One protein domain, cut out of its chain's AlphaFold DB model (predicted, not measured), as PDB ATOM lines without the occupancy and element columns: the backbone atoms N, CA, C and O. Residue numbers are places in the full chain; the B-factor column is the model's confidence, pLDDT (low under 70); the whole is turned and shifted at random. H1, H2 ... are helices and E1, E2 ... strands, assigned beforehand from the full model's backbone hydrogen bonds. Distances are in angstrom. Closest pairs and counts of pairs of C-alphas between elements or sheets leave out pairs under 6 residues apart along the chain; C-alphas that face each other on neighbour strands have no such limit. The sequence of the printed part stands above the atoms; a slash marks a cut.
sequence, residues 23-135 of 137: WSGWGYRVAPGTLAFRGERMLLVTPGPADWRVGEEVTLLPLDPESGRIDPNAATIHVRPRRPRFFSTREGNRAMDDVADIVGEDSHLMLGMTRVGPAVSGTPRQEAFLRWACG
ATOM      1  N   TRP A  23     172.581 101.590 156.664       96.50
ATOM      2  CA  TRP A  23     171.688 102.672 156.280       96.50
ATOM      3  C   TRP A  23     170.270 102.283 156.675       96.50
ATOM      4  O   TRP A  23     169.847 101.175 156.369       96.50
ATOM      5  N   SER A  24     169.538 103.184 157.323       96.69
ATOM      6  CA  SER A  24     168.158 102.959 157.769       96.69
ATOM      7  C   SER A  24     167.272 104.128 157.347       96.69
ATOM      8  O   SER A  24     167.728 105.277 157.328       96.69
ATOM      9  N   GLY A  25     166.032 103.861 156.949       97.06
ATOM     10  CA  GLY A  25     165.163 104.892 156.398       97.06
ATOM     11  C   GLY A  25     163.813 104.393 155.908       97.06
ATOM     12  O   GLY A  25     163.252 103.430 156.430       97.06
ATOM     13  N   TRP A  26     163.272 105.090 154.913       97.88
ATOM     14  CA  TRP A  26     161.947 104.837 154.355       97.88
ATOM     15  C   TRP A  26     161.993 104.694 152.835       97.88
ATOM     16  O   TRP A  26     162.898 105.209 152.178       97.88
ATOM     17  N   GLY A  27     160.970 104.054 152.266       98.12
ATOM     18  CA  GLY A  27     160.782 103.987 150.820       98.12
ATOM     19  C   GLY A  27     159.322 103.861 150.393       98.12
ATOM     20  O   GLY A  27     158.478 103.386 151.149       98.12
ATOM     21  N   TYR A  28     159.038 104.262 149.158       98.06
ATOM     22  CA  TYR A  28     157.773 104.033 148.466       98.06
ATOM     23  C   TYR A  28     158.039 103.469 147.078       98.06
ATOM     24  O   TYR A  28     158.890 103.977 146.343       98.06
ATOM     25  N   ARG A  29     157.253 102.469 146.679       97.69
ATOM     26  CA  ARG A  29     157.198 102.045 145.278       97.69
ATOM     27  C   ARG A  29     156.471 103.113 144.470       97.69
ATOM     28  O   ARG A  29     155.371 103.527 144.841       97.69
ATOM     29  N   VAL A  30     157.073 103.552 143.372       97.81
ATOM     30  CA  VAL A  30     156.528 104.600 142.503       97.81
ATOM     31  C   VAL A  30     156.599 104.201 141.030       97.81
ATOM     32  O   VAL A  30     157.467 103.437 140.605       97.81
ATOM     33  N   ALA A  31     155.656 104.710 140.241       96.62
ATOM     34  CA  ALA A  31     155.610 104.489 138.803       96.62
ATOM     35  C   ALA A  31     156.768 105.210 138.081       96.62
ATOM     36  O   ALA A  31     157.083 106.357 138.429       96.62
ATOM     37  N   PRO A  32     157.359 104.602 137.037       93.06
ATOM     38  CA  PRO A  32     158.346 105.276 136.203       93.06
ATOM     39  C   PRO A  32     157.736 106.495 135.495       93.06
ATOM     40  O   PRO A  32     156.569 106.499 135.102       93.06
ATOM     41  N   GLY A  33     158.522 107.565 135.360       91.12
ATOM     42  CA  GLY A  33     158.146 108.802 134.659       91.12
ATOM     43  C   GLY A  33     157.203 109.743 135.420       91.12
ATOM     44  O   GLY A  33     157.416 110.951 135.385       91.12
ATOM     45  N   THR A  34     156.200 109.221 136.132       94.62
ATOM     46  CA  THR A  34     155.212 110.044 136.864       94.62
ATOM     47  C   THR A  34     155.476 110.141 138.361       94.62
ATOM     48  O   THR A  34     154.953 111.045 139.005       94.62
ATOM     49  N   LEU A  35     156.257 109.208 138.922       93.25
ATOM     50  CA  LEU A  35     156.472 109.046 140.365       93.25
ATOM     51  C   LEU A  35     155.172 108.867 141.172       93.25
ATOM     52  O   LEU A  35     155.146 109.106 142.377       93.25
ATOM     53  N   ALA A  36     154.092 108.415 140.526       96.06
ATOM     54  CA  ALA A  36     152.845 108.103 141.214       96.06
ATOM     55  C   ALA A  36     153.045 106.925 142.181       96.06
ATOM     56  O   ALA A  36     153.595 105.892 141.790       96.06
ATOM     57  N   PHE A  37     152.582 107.068 143.423       96.06
ATOM     58  CA  PHE A  37     152.693 106.036 144.456       96.06
ATOM     59  C   PHE A  37     151.945 104.752 144.071       96.06
ATOM     60  O   PHE A  37     150.807 104.803 143.604       96.06
ATOM     61  N   ARG A  38     152.585 103.598 144.285       92.62
ATOM     62  CA  ARG A  38     152.040 102.256 144.000       92.62
ATOM     63  C   ARG A  38     151.943 101.358 145.235       92.62
ATOM     64  O   ARG A  38     151.762 100.153 145.107       92.62
ATOM     65  N   GLY A  39     152.087 101.927 146.423       89.75
ATOM     66  CA  GLY A  39     152.024 101.180 147.668       89.75
ATOM     67  C   GLY A  39     152.227 102.074 148.878       89.75
ATOM     68  O   GLY A  39     152.423 103.286 148.756       89.75
ATOM     69  N   GLU A  40     152.172 101.444 150.041       94.00
ATOM     70  CA  GLU A  40     152.397 102.102 151.318       94.00
ATOM     71  C   GLU A  40     153.884 102.379 151.563       94.00
ATOM     72  O   GLU A  40     154.772 101.910 150.842       94.00
ATOM     73  N   ARG A  41     154.151 103.180 152.597       96.94
ATOM     74  CA  ARG A  41     155.512 103.459 153.043       96.94
ATOM     75  C   ARG A  41     156.117 102.198 153.646       96.94
ATOM     76  O   ARG A  41     155.553 101.639 154.577       96.94
ATOM     77  N   MET A  42     157.310 101.839 153.199       97.75
ATOM     78  CA  MET A  42     158.137 100.806 153.815       97.75
ATOM     79  C   MET A  42     159.183 101.452 154.719       97.75
ATOM     80  O   MET A  42     159.700 102.527 154.400       97.75
ATOM     81  N   LEU A  43     159.515 100.785 155.820       98.31
ATOM     82  CA  LEU A  43     160.737 101.040 156.575       98.31
ATOM     83  C   LEU A  43     161.810 100.084 156.062       98.31
ATOM     84  O   LEU A  43     161.524  98.914 155.823       98.31
ATOM     85  N   LEU A  44     163.013 100.590 155.824       98.62
ATOM     86  CA  LEU A  44     164.057  99.866 155.108       98.62
ATOM     87  C   LEU A  44     165.384  99.993 155.837       98.62
ATOM     88  O   LEU A  44     165.717 101.061 156.353       98.62
ATOM     89  N   VAL A  45     166.173  98.924 155.802       98.38
ATOM     90  CA  VAL A  45     167.546  98.917 156.299       98.38
ATOM     91  C   VAL A  45     168.473  98.183 155.335       98.38
ATOM     92  O   VAL A  45     168.058  97.246 154.658       98.38
ATOM     93  N   THR A  46     169.743  98.566 155.268       98.19
ATOM     94  CA  THR A  46     170.774  97.752 154.613       98.19
ATOM     95  C   THR A  46     171.371  96.753 155.615       98.19
ATOM     96  O   THR A  46     171.523  97.076 156.795       98.19
ATOM     97  N   PRO A  47     171.784  95.545 155.189       95.69
ATOM     98  CA  PRO A  47     172.382  94.559 156.097       95.69
ATOM     99  C   PRO A  47     173.724  95.013 156.694       95.69
ATOM    100  O   PRO A  47     174.163  94.463 157.702       95.69
ATOM    101  N   GLY A  48     174.371  96.012 156.094       93.88
ATOM    102  CA  GLY A  48     175.648  96.591 156.507       93.88
ATOM    103  C   GLY A  48     175.879  97.952 155.837       93.88
ATOM    104  O   GLY A  48     174.921  98.524 155.305       93.88
ATOM    105  N   PRO A  49     177.113  98.484 155.808       93.31
ATOM    106  CA  PRO A  49     177.424  99.650 154.982       93.31
ATOM    107  C   PRO A  49     177.066  99.386 153.512       93.31
ATOM    108  O   PRO A  49     177.154  98.258 153.034       93.31
ATOM    109  N   ALA A  50     176.669 100.436 152.799       94.81
ATOM    110  CA  ALA A  50     176.309 100.367 151.385       94.81
ATOM    111  C   ALA A  50     176.918 101.541 150.614       94.81
ATOM    112  O   ALA A  50     176.985 102.662 151.137       94.81
ATOM    113  N   ASP A  51     177.345 101.270 149.379       94.31
ATOM    114  CA  ASP A  51     177.788 102.286 148.429       94.31
ATOM    115  C   ASP A  51     176.599 102.752 147.590       94.31
ATOM    116  O   ASP A  51     176.040 102.014 146.785       94.31
ATOM    117  N   TRP A  52     176.217 104.006 147.791       96.12
ATOM    118  CA  TRP A  52     175.103 104.639 147.097       96.12
ATOM    119  C   TRP A  52     175.573 105.378 145.843       96.12
ATOM    120  O   TRP A  52     175.083 106.461 145.540       96.12
ATOM    121  N   ARG A  53     176.574 104.853 145.136       96.12
ATOM    122  CA  ARG A  53     176.976 105.347 143.817       96.12
ATOM    123  C   ARG A  53     175.979 104.913 142.745       96.12
ATOM    124  O   ARG A  53     175.328 103.881 142.849       96.12
ATOM    125  N   VAL A  54     175.878 105.717 141.687       97.69
ATOM    126  CA  VAL A  54     174.980 105.437 140.558       97.69
ATOM    127  C   VAL A  54     175.311 104.079 139.938       97.69
ATOM    128  O   VAL A  54     176.464 103.828 139.594       97.69
ATOM    129  N   GLY A  55     174.288 103.242 139.766       94.69
ATOM    130  CA  GLY A  55     174.386 101.923 139.137       94.69
ATOM    131  C   GLY A  55     174.861 100.785 140.044       94.69
ATOM    132  O   GLY A  55     174.676  99.628 139.663       94.69
ATOM    133  N   GLU A  56     175.412 101.077 141.226       97.56
ATOM    134  CA  GLU A  56     175.780 100.042 142.198       97.56
ATOM    135  C   GLU A  56     174.529  99.353 142.741       97.56
ATOM    136  O   GLU A  56     173.497  99.988 142.942       97.56
ATOM    137  N   GLU A  57     174.592  98.046 142.972       98.31
ATOM    138  CA  GLU A  57     173.458  97.338 143.558       98.31
ATOM    139  C   GLU A  57     173.478  97.449 145.085       98.31
ATOM    140  O   GLU A  57     174.486  97.162 145.731       98.31
ATOM    141  N   VAL A  58     172.344  97.840 145.664       98.56
ATOM    142  CA  VAL A  58     172.149  97.963 147.107       98.56
ATOM    143  C   VAL A  58     171.019  97.046 147.554       98.56
ATOM    144  O   VAL A  58     169.910  97.092 147.020       98.56
ATOM    145  N   THR A  59     171.296  96.244 148.580       98.69
ATOM    146  CA  THR A  59     170.316  95.371 149.229       98.69
ATOM    147  C   THR A  59     169.587  96.110 150.343       98.69
ATOM    148  O   THR A  59     170.218  96.646 151.257       98.69
ATOM    149  N   LEU A  60     168.259  96.075 150.304       98.69
ATOM    150  CA  LEU A  60     167.362  96.631 151.307       98.69
ATOM    151  C   LEU A  60     166.487  95.530 151.905       98.69
ATOM    152  O   LEU A  60     165.882  94.728 151.194       98.69
ATOM    153  N   LEU A  61     166.410  95.525 153.229       98.56
ATOM    154  CA  LEU A  61     165.601  94.621 154.029       98.56
ATOM    155  C   LEU A  61     164.445  95.424 154.633       98.56
ATOM    156  O   LEU A  61     164.708  96.427 155.308       98.56
ATOM    157  N   PRO A  62     163.185  95.035 154.390       98.25
ATOM    158  CA  PRO A  62     162.057  95.667 155.054       98.25
ATOM    159  C   PRO A  62     162.099  95.449 156.568       98.25
ATOM    160  O   PRO A  62     162.442  94.367 157.048       98.25
ATOM    161  N   LEU A  63     161.760  96.498 157.313       98.12
ATOM    162  CA  LEU A  63     161.553  96.433 158.754       98.12
ATOM    163  C   LEU A  63     160.060  96.290 159.048       98.12
ATOM    164  O   LEU A  63     159.233  96.977 158.443       98.12
ATOM    165  N   ASP A  64     159.739  95.454 160.026       96.56
ATOM    166  CA  ASP A  64     158.421  95.392 160.637       96.56
ATOM    167  C   ASP A  64     158.162  96.702 161.412       96.56
ATOM    168  O   ASP A  64     158.972  97.090 162.262       96.56
ATOM    169  N   PRO A  65     157.072  97.431 161.123       93.19
ATOM    170  CA  PRO A  65     156.844  98.758 161.688       93.19
ATOM    171  C   PRO A  65     156.478  98.746 163.177       93.19
ATOM    172  O   PRO A  65     156.606  99.786 163.823       93.19
ATOM    173  N   GLU A  66     156.024  97.615 163.722       93.44
ATOM    174  CA  GLU A  66     155.650  97.498 165.135       93.44
ATOM    175  C   GLU A  66     156.879  97.279 166.023       93.44
ATOM    176  O   GLU A  66     157.027  97.910 167.069       93.44
ATOM    177  N   SER A  67     157.781  96.402 165.591       94.06
ATOM    178  CA  SER A  67     158.977  96.010 166.336       94.06
ATOM    179  C   SER A  67     160.223  96.811 165.957       94.06
ATOM    180  O   SER A  67     161.155  96.904 166.754       94.06
ATOM    181  N   GLY A  68     160.266  97.380 164.749       93.94
ATOM    182  CA  GLY A  68     161.458  98.010 164.177       93.94
ATOM    183  C   GLY A  68     162.541  97.012 163.750       93.94
ATOM    184  O   GLY A  68     163.658  97.422 163.430       93.94
ATOM    185  N   ARG A  69     162.239  95.710 163.751       97.19
ATOM    186  CA  ARG A  69     163.180  94.635 163.409       97.19
ATOM    187  C   ARG A  69     163.058  94.265 161.941       97.19
ATOM    188  O   ARG A  69     162.022  94.499 161.330       97.19
ATOM    189  N   ILE A  70     164.105  93.670 161.375       97.56
ATOM    190  CA  ILE A  70     164.026  93.108 160.019       97.56
ATOM    191  C   ILE A  70     162.892  92.080 159.977       97.56
ATOM    192  O   ILE A  70     162.902  91.129 160.760       97.56
ATOM    193  N   ASP A  71     161.935  92.277 159.070       97.25
ATOM    194  CA  ASP A  71     160.816  91.358 158.881       97.25
ATOM    195  C   ASP A  71     161.310  90.112 158.121       97.25
ATOM    196  O   ASP A  71     161.685  90.219 156.950       97.25
ATOM    197  N   PRO A  72     161.324  88.918 158.747       94.12
ATOM    198  CA  PRO A  72     161.803  87.699 158.100       94.12
ATOM    199  C   PRO A  72     160.868  87.190 156.995       94.12
ATOM    200  O   PRO A  72     161.276  86.334 156.210       94.12
ATOM    201  N   ASN A  73     159.624  87.672 156.940       96.12
ATOM    202  CA  ASN A  73     158.636  87.259 155.947       96.12
ATOM    203  C   ASN A  73     158.582  88.209 154.743       96.12
ATOM    204  O   ASN A  73     157.989  87.867 153.717       96.12
ATOM    205  N   ALA A  74     159.187  89.395 154.848       95.94
ATOM    206  CA  ALA A  74     159.212  90.363 153.766       95.94
ATOM    207  C   ALA A  74     160.293  90.024 152.730       95.94
ATOM    208  O   ALA A  74     161.407  89.603 153.050       95.94
ATOM    209  N   ALA A  75     159.978  90.246 151.453       96.25
ATOM    210  CA  ALA A  75     160.939  90.042 150.379       96.25
ATOM    211  C   ALA A  75     162.074  91.075 150.450       96.25
ATOM    212  O   ALA A  75     161.839  92.273 150.625       96.25
ATOM    213  N   THR A  76     163.310  90.612 150.255       97.88
ATOM    214  CA  THR A  76     164.470  91.492 150.065       97.88
ATOM    215  C   THR A  76     164.304  92.309 148.786       97.88
ATOM    216  O   THR A  76     163.882  91.783 147.756       97.88
ATOM    217  N   ILE A  77     164.658  93.592 148.840       98.44
ATOM    218  CA  ILE A  77     164.569  94.515 147.709       98.44
ATOM    219  C   ILE A  77     165.986  94.865 147.264       98.44
ATOM    220  O   ILE A  77     166.789  95.361 148.049       98.44
ATOM    221  N   HIS A  78     166.286  94.639 145.991       98.62
ATOM    222  CA  HIS A  78     167.544  95.045 145.373       98.62
ATOM    223  C   HIS A  78     167.298  96.305 144.552       98.62
ATOM    224  O   HIS A  78     166.370  96.336 143.742       98.62
ATOM    225  N   VAL A  79     168.111  97.342 144.745       98.62
ATOM    226  CA  VAL A  79     167.976  98.602 144.004       98.62
ATOM    227  C   VAL A  79     169.282  99.048 143.370       98.62
ATOM    228  O   VAL A  79     170.356  98.701 143.849       98.62
ATOM    229  N   ARG A  80     169.191  99.856 142.311       98.62
ATOM    230  CA  ARG A  80     170.327 100.575 141.723       98.62
ATOM    231  C   ARG A  80     170.094 102.080 141.802       98.62
ATOM    232  O   ARG A  80     169.126 102.561 141.204       98.62
ATOM    233  N   PRO A  81     170.945 102.838 142.518       98.19
ATOM    234  CA  PRO A  81     170.810 104.278 142.605       98.19
ATOM    235  C   PRO A  81     170.917 104.934 141.231       98.19
ATOM    236  O   PRO A  81     171.728 104.528 140.393       98.19
ATOM    237  N   ARG A  82     170.127 105.982 141.011       96.69
ATOM    238  CA  ARG A  82     170.086 106.732 139.749       96.69
ATOM    239  C   ARG A  82     170.643 108.130 139.909       96.69
ATOM    240  O   ARG A  82     171.450 108.568 139.089       96.69
ATOM    241  N   ARG A  83     170.176 108.859 140.924       94.62
ATOM    242  CA  ARG A  83     170.573 110.243 141.215       94.62
ATOM    243  C   ARG A  83     170.637 110.469 142.730       94.62
ATOM    244  O   ARG A  83     169.960 111.367 143.236       94.62
ATOM    245  N   PRO A  84     171.472 109.695 143.443       96.31
ATOM    246  CA  PRO A  84     171.600 109.785 144.889       96.31
ATOM    247  C   PRO A  84     172.058 111.192 145.280       96.31
ATOM    248  O   PRO A  84     173.100 111.683 144.833       96.31
ATOM    249  N   ARG A  85     171.268 111.861 146.119       96.12
ATOM    250  CA  ARG A  85     171.591 113.177 146.678       96.12
ATOM    251  C   ARG A  85     171.971 113.006 148.129       96.12
ATOM    252  O   ARG A  85     171.173 112.512 148.913       96.12
ATOM    253  N   PHE A  86     173.177 113.434 148.480       93.38
ATOM    254  CA  PHE A  86     173.677 113.308 149.840       93.38
ATOM    255  C   PHE A  86     173.576 114.615 150.604       93.38
ATOM    256  O   PHE A  86     173.923 115.682 150.094       93.38
ATOM    257  N   PHE A  87     173.204 114.492 151.868       89.12
ATOM    258  CA  PHE A  87     173.128 115.588 152.814       89.12
ATOM    259  C   PHE A  87     173.958 115.211 154.033       89.12
ATOM    260  O   PHE A  87     173.896 114.082 154.520       89.12
ATOM    261  N   SER A  88     174.766 116.145 154.523       80.31
ATOM    262  CA  SER A  88     175.413 115.965 155.821       80.31
ATOM    263  C   SER A  88     174.446 116.444 156.890       80.31
ATOM    264  O   SER A  88     173.942 117.565 156.803       80.31
ATOM    265  N   THR A  89     174.176 115.611 157.885       67.75
ATOM    266  CA  THR A  89     173.487 116.045 159.098       67.75
ATOM    267  C   THR A  89     174.536 116.389 160.163       67.75
ATOM    268  O   THR A  89     175.740 116.197 159.961       67.75
ATOM    269  N   ARG A  90     174.120 117.009 161.275       58.47
ATOM    270  CA  ARG A  90     175.049 117.312 162.380       58.47
ATOM    271  C   ARG A  90     175.736 116.012 162.844       58.47
ATOM    272  O   ARG A  90     175.140 114.942 162.766       58.47
ATOM    273  N   GLU A  91     176.980 116.126 163.315       60.16
ATOM    274  CA  GLU A  91     177.753 115.026 163.933       60.16
ATOM    275  C   GLU A  91     178.248 113.916 162.978       60.16
ATOM    276  O   GLU A  91     178.552 112.811 163.412       60.16
ATOM    277  N   GLY A  92     178.401 114.198 161.676       60.16
ATOM    278  CA  GLY A  92     179.033 113.261 160.725       60.16
ATOM    279  C   GLY A  92     178.109 112.155 160.205       60.16
ATOM    280  O   GLY A  92     178.522 111.329 159.389       60.16
ATOM    281  N   ASN A  93     176.843 112.183 160.621       66.50
ATOM    282  CA  ASN A  93     175.781 111.392 160.025       66.50
ATOM    283  C   ASN A  93     175.517 111.878 158.583       66.50
ATOM    284  O   ASN A  93     175.558 113.075 158.277       66.50
ATOM    285  N   ARG A  94     175.277 110.937 157.665       87.50
ATOM    286  CA  ARG A  94     175.057 111.209 156.237       87.50
ATOM    287  C   ARG A  94     173.674 110.710 155.849       87.50
ATOM    288  O   ARG A  94     173.385 109.540 156.049       87.50
ATOM    289  N   ALA A  95     172.847 111.579 155.288       92.94
ATOM    290  CA  ALA A  95     171.577 111.202 154.682       92.94
ATOM    291  C   ALA A  95     171.713 111.131 153.155       92.94
ATOM    292  O   ALA A  95     172.601 111.763 152.571       92.94
ATOM    293  N   MET A  96     170.852 110.346 152.520       95.56
ATOM    294  CA  MET A  96     170.812 110.122 151.082       95.56
ATOM    295  C   MET A  96     169.362 109.963 150.634       95.56
ATOM    296  O   MET A  96     168.660 109.129 151.194       95.56
ATOM    297  N   ASP A  97     168.946 110.718 149.618       97.25
ATOM    298  CA  ASP A  97     167.662 110.515 148.940       97.25
ATOM    299  C   ASP A  97     167.883 110.119 147.479       97.25
ATOM    300  O   ASP A  97     168.773 110.667 146.817       97.25
ATOM    301  N   ASP A  98     167.025 109.250 146.946       97.81
ATOM    302  CA  ASP A  98     167.035 108.876 145.531       97.81
ATOM    303  C   ASP A  98     165.651 108.428 145.029       97.81
ATOM    304  O   ASP A  98     164.725 108.164 145.799       97.81
ATOM    305  N   VAL A  99     165.533 108.315 143.709       97.75
ATOM    306  CA  VAL A  99     164.559 107.459 143.034       97.75
ATOM    307  C   VAL A  99     165.360 106.366 142.329       97.75
ATOM    308  O   VAL A  99     165.836 106.569 141.215       97.75
ATOM    309  N   ALA A 100     165.551 105.235 142.999       98.19
ATOM    310  CA  ALA A 100     166.369 104.125 142.525       98.19
ATOM    311  C   ALA A 100     165.561 103.155 141.648       98.19
ATOM    312  O   ALA A 100     164.350 102.996 141.822       98.19
ATOM    313  N   ASP A 101     166.229 102.479 140.716       98.31
ATOM    314  CA  ASP A 101     165.618 101.379 139.967       98.31
ATOM    315  C   ASP A 101     165.506 100.152 140.871       98.31
ATOM    316  O   ASP A 101     166.468  99.821 141.560       98.31
ATOM    317  N   ILE A 102     164.362  99.464 140.863       98.25
ATOM    318  CA  ILE A 102     164.234  98.175 141.549       98.25
ATOM    319  C   ILE A 102     164.673  97.076 140.579       98.25
ATOM    320  O   ILE A 102     164.189  96.984 139.451       98.25
ATOM    321  N   VAL A 103     165.625  96.245 140.997       98.12
ATOM    322  CA  VAL A 103     166.184  95.194 140.145       98.12
ATOM    323  C   VAL A 103     165.116  94.138 139.867       98.12
ATOM    324  O   VAL A 103     164.587  93.521 140.784       98.12
ATOM    325  N   GLY A 104     164.828  93.913 138.583       96.88
ATOM    326  CA  GLY A 104     163.850  92.916 138.140       96.88
ATOM    327  C   GLY A 104     162.398  93.402 138.132       96.88
ATOM    328  O   GLY A 104     161.508  92.603 137.856       96.88
ATOM    329  N   GLU A 105     162.146  94.690 138.383       96.00
ATOM    330  CA  GLU A 105     160.798  95.259 138.392       96.00
ATOM    331  C   GLU A 105     160.677  96.501 137.495       96.00
ATOM    332  O   GLU A 105     161.607  97.290 137.369       96.00
ATOM    333  N   ASP A 106     159.488  96.727 136.928       92.75
ATOM    334  CA  ASP A 106     159.152  97.933 136.141       92.75
ATOM    335  C   ASP A 106     158.698  99.113 137.033       92.75
ATOM    336  O   ASP A 106     157.892  99.965 136.660       92.75
ATOM    337  N   SER A 107     159.158  99.135 138.284       95.62
ATOM    338  CA  SER A 107     158.870 100.209 139.232       95.62
ATOM    339  C   SER A 107     160.156 100.780 139.812       95.62
ATOM    340  O   SER A 107     161.219 100.159 139.771       95.62
ATOM    341  N   HIS A 108     160.063 101.998 140.336       97.56
ATOM    342  CA  HIS A 108     161.164 102.630 141.046       97.56
ATOM    343  C   HIS A 108     160.880 102.651 142.540       97.56
ATOM    344  O   HIS A 108     159.727 102.609 142.979       97.56
ATOM    345  N   LEU A 109     161.945 102.776 143.318       98.31
ATOM    346  CA  LEU A 109     161.865 103.041 144.739       98.31
ATOM    347  C   LEU A 109     162.245 104.498 144.977       98.31
ATOM    348  O   LEU A 109     163.388 104.880 144.757       98.31
ATOM    349  N   MET A 110     161.297 105.315 145.429       98.25
ATOM    350  CA  MET A 110     161.619 106.616 146.012       98.25
ATOM    351  C   MET A 110     161.973 106.393 147.475       98.25
ATOM    352  O   MET A 110     161.147 105.854 148.212       98.25
ATOM    353  N   LEU A 111     163.168 106.791 147.897       98.38
ATOM    354  CA  LEU A 111     163.667 106.489 149.233       98.38
ATOM    355  C   LEU A 111     164.502 107.618 149.825       98.38
ATOM    356  O   LEU A 111     165.123 108.395 149.098       98.38
ATOM    357  N   GLY A 112     164.530 107.637 151.155       97.62
ATOM    358  CA  GLY A 112     165.408 108.470 151.963       97.62
ATOM    359  C   GLY A 112     166.034 107.632 153.071       97.62
ATOM    360  O   GLY A 112     165.323 107.007 153.860       97.62
ATOM    361  N   MET A 113     167.361 107.610 153.125       97.38
ATOM    362  CA  MET A 113     168.157 106.756 154.003       97.38
ATOM    363  C   MET A 113     169.137 107.591 154.818       97.38
ATOM    364  O   MET A 113     169.738 108.537 154.315       97.38
ATOM    365  N   THR A 114     169.360 107.207 156.069       94.88
ATOM    366  CA  THR A 114     170.386 107.796 156.934       94.88
ATOM    367  C   THR A 114     171.416 106.741 157.292       94.88
ATOM    368  O   THR A 114     171.069 105.629 157.686       94.88
ATOM    369  N   ARG A 115     172.695 107.089 157.162       93.75
ATOM    370  CA  ARG A 115     173.810 106.276 157.633       93.75
ATOM    371  C   ARG A 115     173.773 106.219 159.156       93.75
ATOM    372  O   ARG A 115     173.760 107.253 159.820       93.75
ATOM    373  N   VAL A 116     173.794 105.007 159.684       91.69
ATOM    374  CA  VAL A 116     173.838 104.687 161.107       91.69
ATOM    375  C   VAL A 116     175.213 104.105 161.402       91.69
ATOM    376  O   VAL A 116     175.585 103.090 160.820       91.69
ATOM    377  N   GLY A 117     175.960 104.738 162.309       87.06
ATOM    378  CA  GLY A 117     177.293 104.289 162.710       87.06
ATOM    379  C   GLY A 117     178.412 104.576 161.686       87.06
ATOM    380  O   GLY A 117     178.192 105.278 160.693       87.06
ATOM    381  N   PRO A 118     179.629 104.056 161.938       80.00
ATOM    382  CA  PRO A 118     180.006 103.273 163.122       80.00
ATOM    383  C   PRO A 118     180.086 104.133 164.399       80.00
ATOM    384  O   PRO A 118     180.199 105.357 164.335       80.00
ATOM    385  N   ALA A 119     180.031 103.505 165.581       67.56
ATOM    386  CA  ALA A 119     180.246 104.210 166.849       67.56
ATOM    387  C   ALA A 119     181.681 104.749 166.939       67.56
ATOM    388  O   ALA A 119     182.637 103.991 166.811       67.56
ATOM    389  N   VAL A 120     181.834 106.042 167.246       67.56
ATOM    390  CA  VAL A 120     183.151 106.651 167.518       67.56
ATOM    391  C   VAL A 120     183.685 106.226 168.898       67.56
ATOM    392  O   VAL A 120     184.890 106.098 169.090       67.56
ATOM    393  N   SER A 121     182.789 105.955 169.854       64.25
ATOM    394  CA  SER A 121     183.095 105.534 171.226       64.25
ATOM    395  C   SER A 121     182.180 104.369 171.616       64.25
ATOM    396  O   SER A 121     181.060 104.599 172.052       64.25
ATOM    397  N   GLY A 122     182.603 103.119 171.406       66.62
ATOM    398  CA  GLY A 122     181.790 101.896 171.572       66.62
ATOM    399  C   GLY A 122     181.319 101.591 173.002       66.62
ATOM    400  O   GLY A 122     181.665 100.563 173.572       66.62
ATOM    401  N   THR A 123     180.535 102.475 173.626       84.38
ATOM    402  CA  THR A 123     179.850 102.137 174.878       84.38
ATOM    403  C   THR A 123     178.801 101.055 174.596       84.38
ATOM    404  O   THR A 123     178.127 101.134 173.564       84.38
ATOM    405  N   PRO A 124     178.563 100.093 175.507       86.62
ATOM    406  CA  PRO A 124     177.576  99.033 175.280       86.62
ATOM    407  C   PRO A 124     176.172  99.559 174.956       86.62
ATOM    408  O   PRO A 124     175.456  98.988 174.137       86.62
ATOM    409  N   ARG A 125     175.787 100.691 175.562       87.12
ATOM    410  CA  ARG A 125     174.512 101.363 175.280       87.12
ATOM    411  C   ARG A 125     174.457 101.914 173.856       87.12
ATOM    412  O   ARG A 125     173.423 101.790 173.207       87.12
ATOM    413  N   GLN A 126     175.537 102.531 173.378       86.69
ATOM    414  CA  GLN A 126     175.604 103.034 172.008       86.69
ATOM    415  C   GLN A 126     175.593 101.883 171.002       86.69
ATOM    416  O   GLN A 126     174.893 101.965 170.000       86.69
ATOM    417  N   GLU A 127     176.304 100.792 171.278       87.06
ATOM    418  CA  GLU A 127     176.275  99.607 170.420       87.06
ATOM    419  C   GLU A 127     174.883  98.974 170.349       87.06
ATOM    420  O   GLU A 127     174.430  98.656 169.254       87.06
ATOM    421  N   ALA A 128     174.183  98.843 171.482       89.38
ATOM    422  CA  ALA A 128     172.802  98.360 171.513       89.38
ATOM    423  C   ALA A 128     171.870  99.270 170.698       89.38
ATOM    424  O   ALA A 128     171.109  98.797 169.860       89.38
ATOM    425  N   PHE A 129     172.000 100.592 170.855       89.38
ATOM    426  CA  PHE A 129     171.248 101.543 170.037       89.38
ATOM    427  C   PHE A 129     171.526 101.373 168.536       89.38
ATOM    428  O   PHE A 129     170.587 101.372 167.746       89.38
ATOM    429  N   LEU A 130     172.787 101.200 168.125       91.12
ATOM    430  CA  LEU A 130     173.126 100.989 166.714       91.12
ATOM    431  C   LEU A 130     172.579  99.657 166.187       91.12
ATOM    432  O   LEU A 130     172.124  99.606 165.048       91.12
ATOM    433  N   ARG A 131     172.586  98.586 166.993       92.06
ATOM    434  CA  ARG A 131     171.981  97.303 166.598       92.06
ATOM    435  C   ARG A 131     170.476  97.433 166.409       92.06
ATOM    436  O   ARG A 131     169.985  97.007 165.367       92.06
ATOM    437  N   TRP A 132     169.784  98.083 167.343       92.12
ATOM    438  CA  TRP A 132     168.362  98.402 167.213       92.12
ATOM    439  C   TRP A 132     168.078  99.269 165.975       92.12
ATOM    440  O   TRP A 132     167.227  98.923 165.165       92.12
ATOM    441  N   ALA A 133     168.846 100.341 165.750       92.62
ATOM    442  CA  ALA A 133     168.667 101.230 164.597       92.62
ATOM    443  C   ALA A 133     168.936 100.535 163.246       92.62
ATOM    444  O   ALA A 133     168.412 100.958 162.212       92.62
ATOM    445  N   CYS A 134     169.729  99.458 163.261       94.94
ATOM    446  CA  CYS A 134     169.950  98.569 162.124       94.94
ATOM    447  C   CYS A 134     168.991  97.357 162.085       94.94
ATOM    448  O   CYS A 134     169.233  96.426 161.316       94.94
ATOM    449  N   GLY A 135     167.936  97.337 162.909       95.12
ATOM    450  CA  GLY A 135     166.897  96.301 162.927       95.12
ATOM    451  C   GLY A 135     167.343  94.933 163.457       95.12
ATOM    452  O   GLY A 135     166.716  93.921 163.137       95.12
TER     453      GLY A 135
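AT A GLANCE: This is residues 23 to 135 of the 137 residues of an uncharacterized protein of Ferruginivarius sediminum (UniProt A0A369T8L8). Six strands form a small closed barrel, E1 E2 E3 E4 E6 E7 round the ring and back to E1, with neighbours antiparallel; E5 pairs onto E6 outside the ring. The helix H1 sits at one end, on the barrel with its residues 129 to 133. The printed part has 113 residues, with seven named strands followed by one named helix; it is mostly strand, but under half of its residues are in named elements. It is compact, with a radius of gyration of the C-alphas of 14.3 A, and only just elongated, spanning 46 by 30 by 20 A.

HOW THE PARTS SIT: Start at the hairpin of E6, residues 94 to 102, and E7, residues 108 to 116, with N 98 and O 111 within hydrogen-bond range at 3.0 A. On the other side of E7 find E1, residues 23 to 30, with N 28 and O 110 at 2.8 A. E1, E2 at 42 to 45, E3 at 58 to 63 and E4 at 77 to 80 form a meander, each strand the antiparallel neighbour of the one before: look for N 27 and O 42 at 2.9 A, N 61 and O 45 at 2.8 A, N 60 and O 77 at 2.8 A. The ring closes between E4 and E6, with N 80 and O 101 at 2.8 A. E6 bends by 65 degrees at residue 99; E5, residues 85 to 88, pairs with its residues 94 to 97, N 87 and O 95 at 2.9 A, and E5 E6 E7 form a second meander. H1, residues 124 to 133, comes closest to E7 at the C-alphas of Val 116 and Leu 130, 6.8 A; every O i to N i+4 pair in H1 is within hydrogen-bond range.

IN THESE COORDINATES: Find C-alpha 23 at (171.688, 102.672, 156.280); from there E1 runs 20.6 A. E6 measures 22.4 A, E7 23.8 A and E3 15.8 A. H1 runs 14.1 A to C-alpha 133 at (168.667, 101.230, 164.597).

THE WHOLE: The C-alphas farthest apart, of Gly 33 and Thr 123, are 46.2 A apart. The printed part has no cut; the links E1 to E2, E2 to E3 and E3 to E4 are long. The pLDDT is under 70 at residues 89 to 93 and 119 to 122.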